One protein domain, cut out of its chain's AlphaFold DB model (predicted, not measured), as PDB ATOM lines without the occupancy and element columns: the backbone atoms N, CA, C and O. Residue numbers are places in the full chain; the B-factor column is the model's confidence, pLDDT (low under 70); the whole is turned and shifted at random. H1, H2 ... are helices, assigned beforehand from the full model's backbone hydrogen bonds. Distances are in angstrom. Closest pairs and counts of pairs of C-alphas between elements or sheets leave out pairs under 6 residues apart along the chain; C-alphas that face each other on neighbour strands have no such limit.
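Overview. This is residues 504 to 583 of the 652 residues of an uncharacterized protein of Pichia membranifaciens NRRL Y-2026 (UniProt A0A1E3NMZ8). The longest helix, H3, has H1 and H2 packed across it at steep angles, and beyond its last residues H4 and H5 form a second, smaller group, H5 starting at the middle of H4 and pointing away. The 80 printed residues hold five named helices, H1 to H5 in order, and no named strand: all helix. The whole is compact, radius of gyration of the C-alphas 12.5 A, spanning 36 by 25 by 22 A.

Arrangement. H3, residues 536 to 549, touches H2, residues 516 to 525, at a steep tilt of 38 degrees, the same way; the closest C-alphas, of Val 516 and Lys 536, are 5.9 A apart. With residues 543 to 548 alone H3 touches H1, residues 504 to 511, at 52 degrees, opposite ways; Ile 504 and Cys 547 have the closest C-alphas, 6.0 A. H4, residues 552 to 562, and H5, residues 570 to 576, touch about perpendicular, at 82 degrees; the closest C-alphas are those of Ala 558 and Phe 570, 6.5 A. H3 and H4 are only just apart, closest 8.1 A; H1 and H4 are near each other. Every O i to N i+4 pair is within hydrogen-bond range in H2, H3, H4 and H5; in H1, 2 of 4.

Along the chain. H3 is 20.3 A long from C-alpha 536 at (-40.091, 53.459, 4.201); H4 measures 15.3 A, H2 14.2 A, H1 11.2 A and H5 9.9 A. H5 ends at C-alpha 576, (-45.265, 22.274, 4.998).

Size, cuts and confidence. The printed part has no cut and no long link. The C-alphas farthest apart, of Gly 535 and Glu 579, are 36.3 A apart. pLDDT is under 70 at residues 564 to 567, 571 and 578 to 583.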
ATOM      1  N   ILE A 504     -30.661  39.911  13.756       79.31
ATOM      2  CA  ILE A 504     -31.651  40.766  13.097       79.31
ATOM      3  C   ILE A 504     -30.943  41.604  12.035       79.31
ATOM      4  O   ILE A 504     -31.494  41.785  10.955       79.31
ATOM      5  N   ALA A 505     -29.707  42.051  12.283       80.88
ATOM      6  CA  ALA A 505     -28.935  42.804  11.303       80.88
ATOM      7  C   ALA A 505     -28.617  41.952  10.062       80.88
ATOM      8  O   ALA A 505     -28.811  42.416   8.938       80.88
ATOM      9  N   LYS A 506     -28.226  40.682  10.230       85.06
ATOM     10  CA  LYS A 506     -28.034  39.739   9.114       85.06
ATOM     11  C   LYS A 506     -29.327  39.457   8.349       85.06
ATOM     12  O   LYS A 506     -29.279  39.362   7.126       85.06
ATOM     13  N   ARG A 507     -30.472  39.353   9.030       85.00
ATOM     14  CA  ARG A 507     -31.784  39.171   8.375       85.00
ATOM     15  C   ARG A 507     -32.223  40.422   7.622       85.00
ATOM     16  O   ARG A 507     -32.612  40.338   6.464       85.00
ATOM     17  N   MET A 508     -32.072  41.589   8.240       86.62
ATOM     18  CA  MET A 508     -32.373  42.883   7.626       86.62
ATOM     19  C   MET A 508     -31.482  43.173   6.418       86.62
ATOM     20  O   MET A 508     -31.937  43.813   5.473       86.62
ATOM     21  N   LYS A 509     -30.261  42.626   6.386       87.25
ATOM     22  CA  LYS A 509     -29.375  42.687   5.218       87.25
ATOM     23  C   LYS A 509     -29.992  42.069   3.957       87.25
ATOM     24  O   LYS A 509     -29.663  42.493   2.858       87.25
ATOM     25  N   HIS A 510     -30.909  41.105   4.085       84.38
ATOM     26  CA  HIS A 510     -31.622  40.540   2.932       84.38
ATOM     27  C   HIS A 510     -32.514  41.575   2.227       84.38
ATOM     28  O   HIS A 510     -32.654  41.553   1.007       84.38
ATOM     29  N   PHE A 511     -33.083  42.508   2.994       85.94
ATOM     30  CA  PHE A 511     -33.918  43.596   2.480       85.94
ATOM     31  C   PHE A 511     -33.107  44.832   2.082       85.94
ATOM     32  O   PHE A 511     -33.670  45.827   1.614       85.94
ATOM     33  N   GLU A 512     -31.787  44.799   2.259       84.50
ATOM     34  CA  GLU A 512     -30.913  45.887   1.852       84.50
ATOM     35  C   GLU A 512     -30.992  46.055   0.325       84.50
ATOM     36  O   GLU A 512     -30.762  45.126  -0.445       84.50
ATOM     37  N   GLY A 513     -31.387  47.248  -0.125       81.94
ATOM     38  CA  GLY A 513     -31.593  47.549  -1.547       81.94
ATOM     39  C   GLY A 513     -33.017  47.320  -2.066       81.94
ATOM     40  O   GLY A 513     -33.307  47.686  -3.206       81.94
ATOM     41  N   TRP A 514     -33.935  46.799  -1.248       88.62
ATOM     42  CA  TRP A 514     -35.340  46.688  -1.633       88.62
ATOM     43  C   TRP A 514     -36.000  48.067  -1.667       88.62
ATOM     44  O   TRP A 514     -35.816  48.911  -0.784       88.62
ATOM     45  N   ASN A 515     -36.799  48.308  -2.705       89.25
ATOM     46  CA  ASN A 515     -37.564  49.544  -2.813       89.25
ATOM     47  C   ASN A 515     -38.854  49.475  -1.972       89.25
ATOM     48  O   ASN A 515     -39.299  48.411  -1.541       89.25
ATOM     49  N   VAL A 516     -39.499  50.626  -1.761       87.88
ATOM     50  CA  VAL A 516     -40.728  50.727  -0.951       87.88
ATOM     51  C   VAL A 516     -41.847  49.818  -1.474       87.88
ATOM     52  O   VAL A 516     -42.613  49.282  -0.681       87.88
ATOM     53  N   VAL A 517     -41.941  49.616  -2.790       87.75
ATOM     54  CA  VAL A 517     -42.963  48.755  -3.404       87.75
ATOM     55  C   VAL A 517     -42.727  47.289  -3.039       87.75
ATOM     56  O   VAL A 517     -43.670  46.604  -2.650       87.75
ATOM     57  N   MET A 518     -41.477  46.826  -3.092       87.12
ATOM     58  CA  MET A 518     -41.078  45.470  -2.707       87.12
ATOM     59  C   MET A 518     -41.338  45.215  -1.220       87.12
ATOM     60  O   MET A 518     -41.958  44.213  -0.876       87.12
ATOM     61  N   LEU A 519     -40.963  46.157  -0.348       87.12
ATOM     62  CA  LEU A 519     -41.207  46.049   1.097       87.12
ATOM     63  C   LEU A 519     -42.709  46.013   1.415       87.12
ATOM     64  O   LEU A 519     -43.156  45.204   2.225       87.12
ATOM     65  N   LYS A 520     -43.511  46.852   0.745       90.44
ATOM     66  CA  LYS A 520     -44.976  46.843   0.883       90.44
ATOM     67  C   LYS A 520     -45.581  45.526   0.429       90.44
ATOM     68  O   LYS A 520     -46.466  45.017   1.114       90.44
ATOM     69  N   LYS A 521     -45.125  44.993  -0.706       87.25
ATOM     70  CA  LYS A 521     -45.588  43.706  -1.229       87.25
ATOM     71  C   LYS A 521     -45.289  42.588  -0.230       87.25
ATOM     72  O   LYS A 521     -46.212  41.902   0.188       87.25
ATOM     73  N   GLN A 522     -44.049  42.512   0.246       85.06
ATOM     74  CA  GLN A 522     -43.602  41.516   1.221       85.06
ATOM     75  C   GLN A 522     -44.386  41.560   2.532       85.06
ATOM     76  O   GLN A 522     -44.881  40.538   2.992       85.06
ATOM     77  N   LEU A 523     -44.540  42.748   3.118       84.00
ATOM     78  CA  LEU A 523     -45.294  42.918   4.360       84.00
ATOM     79  C   LEU A 523     -46.786  42.617   4.174       84.00
ATOM     80  O   LEU A 523     -47.416  42.088   5.085       84.00
ATOM     81  N   SER A 524     -47.349  42.917   3.001       81.12
ATOM     82  CA  SER A 524     -48.739  42.564   2.688       81.12
ATOM     83  C   SER A 524     -48.923  41.050   2.577       81.12
ATOM     84  O   SER A 524     -49.915  40.528   3.077       81.12
ATOM     85  N   GLU A 525     -47.962  40.342   1.979       80.50
ATOM     86  CA  GLU A 525     -47.972  38.874   1.889       80.50
ATOM     87  C   GLU A 525     -47.767  38.196   3.246       80.50
ATOM     88  O   GLU A 525     -48.304  37.122   3.487       80.50
ATOM     89  N   TRP A 526     -47.088  38.864   4.176       81.25
ATOM     90  CA  TRP A 526     -47.011  38.453   5.580       81.25
ATOM     91  C   TRP A 526     -48.226  38.869   6.423       81.25
ATOM     92  O   TRP A 526     -48.221  38.693   7.636       81.25
ATOM     93  N   GLY A 527     -49.269  39.442   5.813       78.06
ATOM     94  CA  GLY A 527     -50.511  39.795   6.505       78.06
ATOM     95  C   GLY A 527     -50.461  41.095   7.315       78.06
ATOM     96  O   GLY A 527     -51.389  41.378   8.080       78.06
ATOM     97  N   VAL A 528     -49.431  41.932   7.148       78.94
ATOM     98  CA  VAL A 528     -49.336  43.223   7.845       78.94
ATOM     99  C   VAL A 528     -50.356  44.204   7.278       78.94
ATOM    100  O   VAL A 528     -50.220  44.760   6.182       78.94
ATOM    101  N   LYS A 529     -51.397  44.462   8.072       79.31
ATOM    102  CA  LYS A 529     -52.451  45.422   7.735       79.31
ATOM    103  C   LYS A 529     -51.855  46.823   7.563       79.31
ATOM    104  O   LYS A 529     -51.004  47.262   8.330       79.31
ATOM    105  N   ASN A 530     -52.357  47.561   6.574       81.88
ATOM    106  CA  ASN A 530     -51.947  48.935   6.250       81.88
ATOM    107  C   ASN A 530     -50.501  49.124   5.747       81.88
ATOM    108  O   ASN A 530     -50.075  50.276   5.639       81.88
ATOM    109  N   ALA A 531     -49.774  48.072   5.347       80.62
ATOM    110  CA  ALA A 531     -48.447  48.216   4.732       80.62
ATOM    111  C   ALA A 531     -48.455  49.207   3.545       80.62
ATOM    112  O   ALA A 531     -47.562  50.042   3.406       80.62
ATOM    113  N   SER A 532     -49.533  49.227   2.751       81.06
ATOM    114  CA  SER A 532     -49.718  50.168   1.634       81.06
ATOM    115  C   SER A 532     -49.645  51.650   2.029       81.06
ATOM    116  O   SER A 532     -49.223  52.476   1.214       81.06
ATOM    117  N   LYS A 533     -49.989  51.987   3.279       86.12
ATOM    118  CA  LYS A 533     -50.001  53.352   3.832       86.12
ATOM    119  C   LYS A 533     -48.725  53.704   4.605       86.12
ATOM    120  O   LYS A 533     -48.552  54.858   4.983       86.12
ATOM    121  N   MET A 534     -47.842  52.739   4.858       87.31
ATOM    122  CA  MET A 534     -46.610  52.969   5.613       87.31
ATOM    123  C   MET A 534     -45.530  53.609   4.730       87.31
ATOM    124  O   MET A 534     -45.375  53.277   3.550       87.31
ATOM    125  N   GLY A 535     -44.785  54.549   5.318       88.38
ATOM    126  CA  GLY A 535     -43.552  55.085   4.739       88.38
ATOM    127  C   GLY A 535     -42.374  54.130   4.943       88.38
ATOM    128  O   GLY A 535     -42.451  53.225   5.772       88.38
ATOM    129  N   LYS A 536     -41.268  54.350   4.218       87.50
ATOM    130  CA  LYS A 536     -40.091  53.459   4.201       87.50
ATOM    131  C   LYS A 536     -39.591  53.075   5.601       87.50
ATOM    132  O   LYS A 536     -39.498  51.894   5.896       87.50
ATOM    133  N   LYS A 537     -39.387  54.061   6.479       87.94
ATOM    134  CA  LYS A 537     -38.910  53.836   7.854       87.94
ATOM    135  C   LYS A 537     -39.842  52.930   8.673       87.94
ATOM    136  O   LYS A 537     -39.385  52.001   9.319       87.94
ATOM    137  N   LYS A 538     -41.162  53.139   8.574       87.81
ATOM    138  CA  LYS A 538     -42.163  52.298   9.260       87.81
ATOM    139  C   LYS A 538     -42.232  50.878   8.692       87.81
ATOM    140  O   LYS A 538     -42.506  49.943   9.433       87.81
ATOM    141  N   LEU A 539     -41.995  50.714   7.388       88.38
ATOM    142  CA  LEU A 539     -41.892  49.390   6.764       88.38
ATOM    143  C   LEU A 539     -40.647  48.651   7.275       88.38
ATOM    144  O   LEU A 539     -40.738  47.481   7.620       88.38
ATOM    145  N   GLU A 540     -39.507  49.335   7.370       87.81
ATOM    146  CA  GLU A 540     -38.263  48.771   7.914       87.81
ATOM    147  C   GLU A 540     -38.399  48.401   9.400       87.81
ATOM    148  O   GLU A 540     -37.968  47.322   9.795       87.81
ATOM    149  N   GLU A 541     -39.064  49.233  10.208       86.81
ATOM    150  CA  GLU A 541     -39.386  48.931  11.612       86.81
ATOM    151  C   GLU A 541     -40.313  47.708  11.740       86.81
ATOM    152  O   GLU A 541     -40.065  46.820  12.557       86.81
ATOM    153  N   ALA A 542     -41.353  47.615  10.903       84.94
ATOM    154  CA  ALA A 542     -42.245  46.457  10.876       84.94
ATOM    155  C   ALA A 542     -41.505  45.171  10.470       84.94
ATOM    156  O   ALA A 542     -41.703  44.126  11.089       84.94
ATOM    157  N   LEU A 543     -40.613  45.247   9.479       85.69
ATOM    158  CA  LEU A 543     -39.764  44.126   9.070       85.69
ATOM    159  C   LEU A 543     -38.803  43.707  10.177       85.69
ATOM    160  O   LEU A 543     -38.680  42.515  10.434       85.69
ATOM    161  N   ALA A 544     -38.163  44.653  10.864       83.56
ATOM    162  CA  ALA A 544     -37.260  44.349  11.970       83.56
ATOM    163  C   ALA A 544     -37.985  43.606  13.104       83.56
ATOM    164  O   ALA A 544     -37.458  42.625  13.632       83.56
ATOM    165  N   ASN A 545     -39.218  44.013  13.421       81.62
ATOM    166  CA  ASN A 545     -40.057  43.324  14.403       81.62
ATOM    167  C   ASN A 545     -40.425  41.900  13.961       81.62
ATOM    168  O   ASN A 545     -40.366  40.976  14.768       81.62
ATOM    169  N   ILE A 546     -40.752  41.689  12.685       81.69
ATOM    170  CA  ILE A 546     -41.044  40.345  12.163       81.69
ATOM    171  C   ILE A 546     -39.781  39.481  12.172       81.69
ATOM    172  O   ILE A 546     -39.802  38.364  12.678       81.69
ATOM    173  N   CYS A 547     -38.649  40.019  11.717       81.50
ATOM    174  CA  CYS A 547     -37.352  39.354  11.764       81.50
ATOM    175  C   CYS A 547     -36.941  38.946  13.180       81.50
ATOM    176  O   CYS A 547     -36.201  37.978  13.314       81.50
ATOM    177  N   LYS A 548     -37.397  39.656  14.216       79.50
ATOM    178  CA  LYS A 548     -37.154  39.304  15.618       79.50
ATOM    179  C   LYS A 548     -37.989  38.105  16.078       79.50
ATOM    180  O   LYS A 548     -37.491  37.293  16.844       79.50
ATOM    181  N   ASN A 549     -39.227  38.003  15.602       76.12
ATOM    182  CA  ASN A 549     -40.200  37.023  16.090       76.12
ATOM    183  C   ASN A 549     -40.249  35.732  15.253       76.12
ATOM    184  O   ASN A 549     -40.832  34.745  15.683       76.12
ATOM    185  N   VAL A 550     -39.660  35.723  14.054       78.00
ATOM    186  CA  VAL A 550     -39.585  34.524  13.206       78.00
ATOM    187  C   VAL A 550     -38.462  33.599  13.692       78.00
ATOM    188  O   VAL A 550     -37.334  34.044  13.927       78.00
ATOM    189  N   THR A 551     -38.734  32.299  13.811       81.44
ATOM    190  CA  THR A 551     -37.721  31.295  14.179       81.44
ATOM    191  C   THR A 551     -36.634  31.179  13.107       81.44
ATOM    192  O   THR A 551     -36.797  31.606  11.962       81.44
ATOM    193  N   ARG A 552     -35.456  30.666  13.471       79.25
ATOM    194  CA  ARG A 552     -34.341  30.528  12.521       79.25
ATOM    195  C   ARG A 552     -34.658  29.584  11.373       79.25
ATOM    196  O   ARG A 552     -34.403  29.959  10.235       79.25
ATOM    197  N   ASP A 553     -35.283  28.456  11.660       79.19
ATOM    198  CA  ASP A 553     -35.571  27.440  10.648       79.19
ATOM    199  C   ASP A 553     -36.618  27.934   9.642       79.19
ATOM    200  O   ASP A 553     -36.418  27.840   8.432       79.19
ATOM    201  N   LYS A 554     -37.664  28.613  10.132       82.06
ATOM    202  CA  LYS A 554     -38.677  29.274   9.298       82.06
ATOM    203  C   LYS A 554     -38.080  30.360   8.401       82.06
ATOM    204  O   LYS A 554     -38.484  30.524   7.251       82.06
ATOM    205  N   TRP A 555     -37.113  31.116   8.921       84.62
ATOM    206  CA  TRP A 555     -36.404  32.143   8.160       84.62
ATOM    207  C   TRP A 555     -35.496  31.546   7.076       84.62
ATOM    208  O   TRP A 555     -35.544  31.987   5.927       84.62
ATOM    209  N   ASP A 556     -34.684  30.554   7.435       83.88
ATOM    210  CA  ASP A 556     -33.716  29.933   6.530       83.88
ATOM    211  C   ASP A 556     -34.437  29.180   5.393       83.88
ATOM    212  O   ASP A 556     -34.056  29.334   4.232       83.88
ATOM    213  N   TRP A 557     -35.550  28.488   5.683       85.81
ATOM    214  CA  TRP A 557     -36.415  27.884   4.658       85.81
ATOM    215  C   TRP A 557     -37.009  28.935   3.712       85.81
ATOM    216  O   TRP A 557     -36.989  28.762   2.492       85.81
ATOM    217  N   ALA A 558     -37.502  30.060   4.242       81.44
ATOM    218  CA  ALA A 558     -38.128  31.086   3.406       81.44
ATOM    219  C   ALA A 558     -37.114  31.729   2.453       81.44
ATOM    220  O   ALA A 558     -37.448  32.014   1.302       81.44
ATOM    221  N   ILE A 559     -35.875  31.932   2.914       83.38
ATOM    222  CA  ILE A 559     -34.775  32.409   2.071       83.38
ATOM    223  C   ILE A 559     -34.412  31.394   0.988       83.38
ATOM    224  O   ILE A 559     -34.158  31.799  -0.144       83.38
ATOM    225  N   ASP A 560     -34.353  30.103   1.310       81.19
ATOM    226  CA  ASP A 560     -34.056  29.064   0.319       81.19
ATOM    227  C   ASP A 560     -35.099  29.068  -0.808       81.19
ATOM    228  O   ASP A 560     -34.763  29.126  -1.992       81.19
ATOM    229  N   LYS A 561     -36.383  29.170  -0.444       76.50
ATOM    230  CA  LYS A 561     -37.487  29.263  -1.406       76.50
ATOM    231  C   LYS A 561     -37.468  30.573  -2.198       76.50
ATOM    232  O   LYS A 561     -37.707  30.552  -3.404       76.50
ATOM    233  N   SER A 562     -37.127  31.712  -1.590       77.12
ATOM    234  CA  SER A 562     -37.103  32.998  -2.308       77.12
ATOM    235  C   SER A 562     -36.006  33.098  -3.370       77.12
ATOM    236  O   SER A 562     -36.163  33.832  -4.350       77.12
ATOM    237  N   GLN A 563     -34.929  32.312  -3.262       73.50
ATOM    238  CA  GLN A 563     -33.880  32.242  -4.291       73.50
ATOM    239  C   GLN A 563     -34.393  31.748  -5.652       73.50
ATOM    240  O   GLN A 563     -33.729  31.947  -6.668       73.50
ATOM    241  N   THR A 564     -35.600  31.178  -5.703       69.88
ATOM    242  CA  THR A 564     -36.283  30.793  -6.946       69.88
ATOM    243  C   THR A 564     -36.977  31.963  -7.666       69.88
ATOM    244  O   THR A 564     -37.549  31.777  -8.740       69.88
ATOM    245  N   GLY A 565     -36.887  33.188  -7.131       59.00
ATOM    246  CA  GLY A 565     -37.548  34.387  -7.665       59.00
ATOM    247  C   GLY A 565     -38.915  34.662  -7.035       59.00
ATOM    248  O   GLY A 565     -39.647  35.546  -7.488       59.00
ATOM    249  N   GLU A 566     -39.253  33.916  -5.989       59.34
ATOM    250  CA  GLU A 566     -40.479  34.065  -5.223       59.34
ATOM    251  C   GLU A 566     -40.284  34.967  -3.999       59.34
ATOM    252  O   GLU A 566     -39.175  35.279  -3.570       59.34
ATOM    253  N   ILE A 567     -41.396  35.440  -3.452       69.50
ATOM    254  CA  ILE A 567     -41.418  36.294  -2.264       69.50
ATOM    255  C   ILE A 567     -41.191  35.412  -1.035       69.50
ATOM    256  O   ILE A 567     -41.462  34.215  -1.082       69.50
ATOM    257  N   LEU A 568     -40.673  35.962   0.069       76.50
ATOM    258  CA  LEU A 568     -40.524  35.172   1.295       76.50
ATOM    259  C   LEU A 568     -41.924  34.754   1.774       76.50
ATOM    260  O   LEU A 568     -42.699  35.610   2.202       76.50
ATOM    261  N   LYS A 569     -42.270  33.467   1.697       76.81
ATOM    262  CA  LYS A 569     -43.622  32.964   1.989       76.81
ATOM    263  C   LYS A 569     -43.671  32.160   3.283       76.81
ATOM    264  O   LYS A 569     -43.508  30.949   3.285       76.81
ATOM    265  N   PHE A 570     -43.986  32.808   4.396       72.44
ATOM    266  CA  PHE A 570     -44.106  32.093   5.670       72.44
ATOM    267  C   PHE A 570     -45.352  31.208   5.787       72.44
ATOM    268  O   PHE A 570     -45.297  30.203   6.484       72.44
ATOM    269  N   ALA A 571     -46.436  31.538   5.082       67.12
ATOM    270  CA  ALA A 571     -47.652  30.722   5.078       67.12
ATOM    271  C   ALA A 571     -47.445  29.353   4.405       67.12
ATOM    272  O   ALA A 571     -48.050  28.363   4.796       67.12
ATOM    273  N   GLU A 572     -46.574  29.287   3.395       71.81
ATOM    274  CA  GLU A 572     -46.231  28.025   2.732       71.81
ATOM    275  C   GLU A 572     -45.374  27.149   3.656       71.81
ATOM    276  O   GLU A 572     -45.639  25.956   3.772       71.81
ATOM    277  N   TRP A 573     -44.449  27.751   4.416       76.81
ATOM    278  CA  TRP A 573     -43.711  27.038   5.463       76.81
ATOM    279  C   TRP A 573     -44.642  26.433   6.518       76.81
ATOM    280  O   TRP A 573     -44.494  25.263   6.845       76.81
ATOM    281  N   GLU A 574     -45.614  27.207   7.015       73.69
ATOM    282  CA  GLU A 574     -46.608  26.742   7.999       73.69
ATOM    283  C   GLU A 574     -47.460  25.584   7.459       73.69
ATOM    284  O   GLU A 574     -47.838  24.695   8.216       73.69
ATOM    285  N   SER A 575     -47.732  25.565   6.150       70.50
ATOM    286  CA  SER A 575     -48.420  24.449   5.497       70.50
ATOM    287  C   SER A 575     -47.536  23.210   5.334       70.50
ATOM    288  O   SER A 575     -48.065  22.102   5.339       70.50
ATOM    289  N   GLU A 576     -46.226  23.381   5.128       72.69
ATOM    290  CA  GLU A 576     -45.265  22.274   4.998       72.69
ATOM    291  C   GLU A 576     -44.828  21.711   6.363       72.69
ATOM    292  O   GLU A 576     -44.453  20.544   6.439       72.69
ATOM    293  N   HIS A 577     -44.904  22.515   7.430       70.94
ATOM    294  CA  HIS A 577     -44.444  22.176   8.782       70.94
ATOM    295  C   HIS A 577     -45.559  22.376   9.827       70.94
ATOM    296  O   HIS A 577     -45.389  23.144  10.776       70.94
ATOM    297  N   PRO A 578     -46.722  21.710   9.677       62.41
ATOM    298  CA  PRO A 578     -47.860  21.902  10.578       62.41
ATOM    299  C   PRO A 578     -47.573  21.423  12.009       62.41
ATOM    300  O   PRO A 578     -48.203  21.904  12.946       62.41
ATOM    301  N   GLU A 579     -46.622  20.500  12.178       64.75
ATOM    302  CA  GLU A 579     -46.191  19.974  13.481       64.75
ATOM    303  C   GLU A 579     -45.331  20.979  14.270       64.75
ATOM    304  O   GLU A 579     -45.305  20.925  15.496       64.75
ATOM    305  N   ASP A 580     -44.691  21.932  13.581       61.53
ATOM    306  CA  ASP A 580     -43.795  22.938  14.173       61.53
ATOM    307  C   ASP A 580     -44.512  24.263  14.501       61.53
ATOM    308  O   ASP A 580     -43.920  25.199  15.049       61.53
ATOM    309  N   VAL A 581     -45.797  24.376  14.154       59.19
ATOM    310  CA  VAL A 581     -46.642  25.507  14.537       59.19
ATOM    311  C   VAL A 581     -47.291  25.169  15.878       59.19
ATOM    312  O   VAL A 581     -48.370  24.580  15.926       59.19
ATOM    313  N   GLU A 582     -46.646  25.547  16.986       48.72
ATOM    314  CA  GLU A 582     -47.278  25.539  18.313       48.72
ATOM    315  C   GLU A 582     -48.527  26.437  18.288       48.72
ATOM    316  O   GLU A 582     -48.462  27.661  18.407       48.72
ATOM    317  N   GLY A 583     -49.686  25.820  18.052       48.62
ATOM    318  CA  GLY A 583     -50.956  26.522  17.930       48.62
ATOM    319  C   GLY A 583     -51.993  25.743  17.133       48.62
ATOM    320  O   GLY A 583     -52.436  26.208  16.084       48.62
TER     321      GLY A 583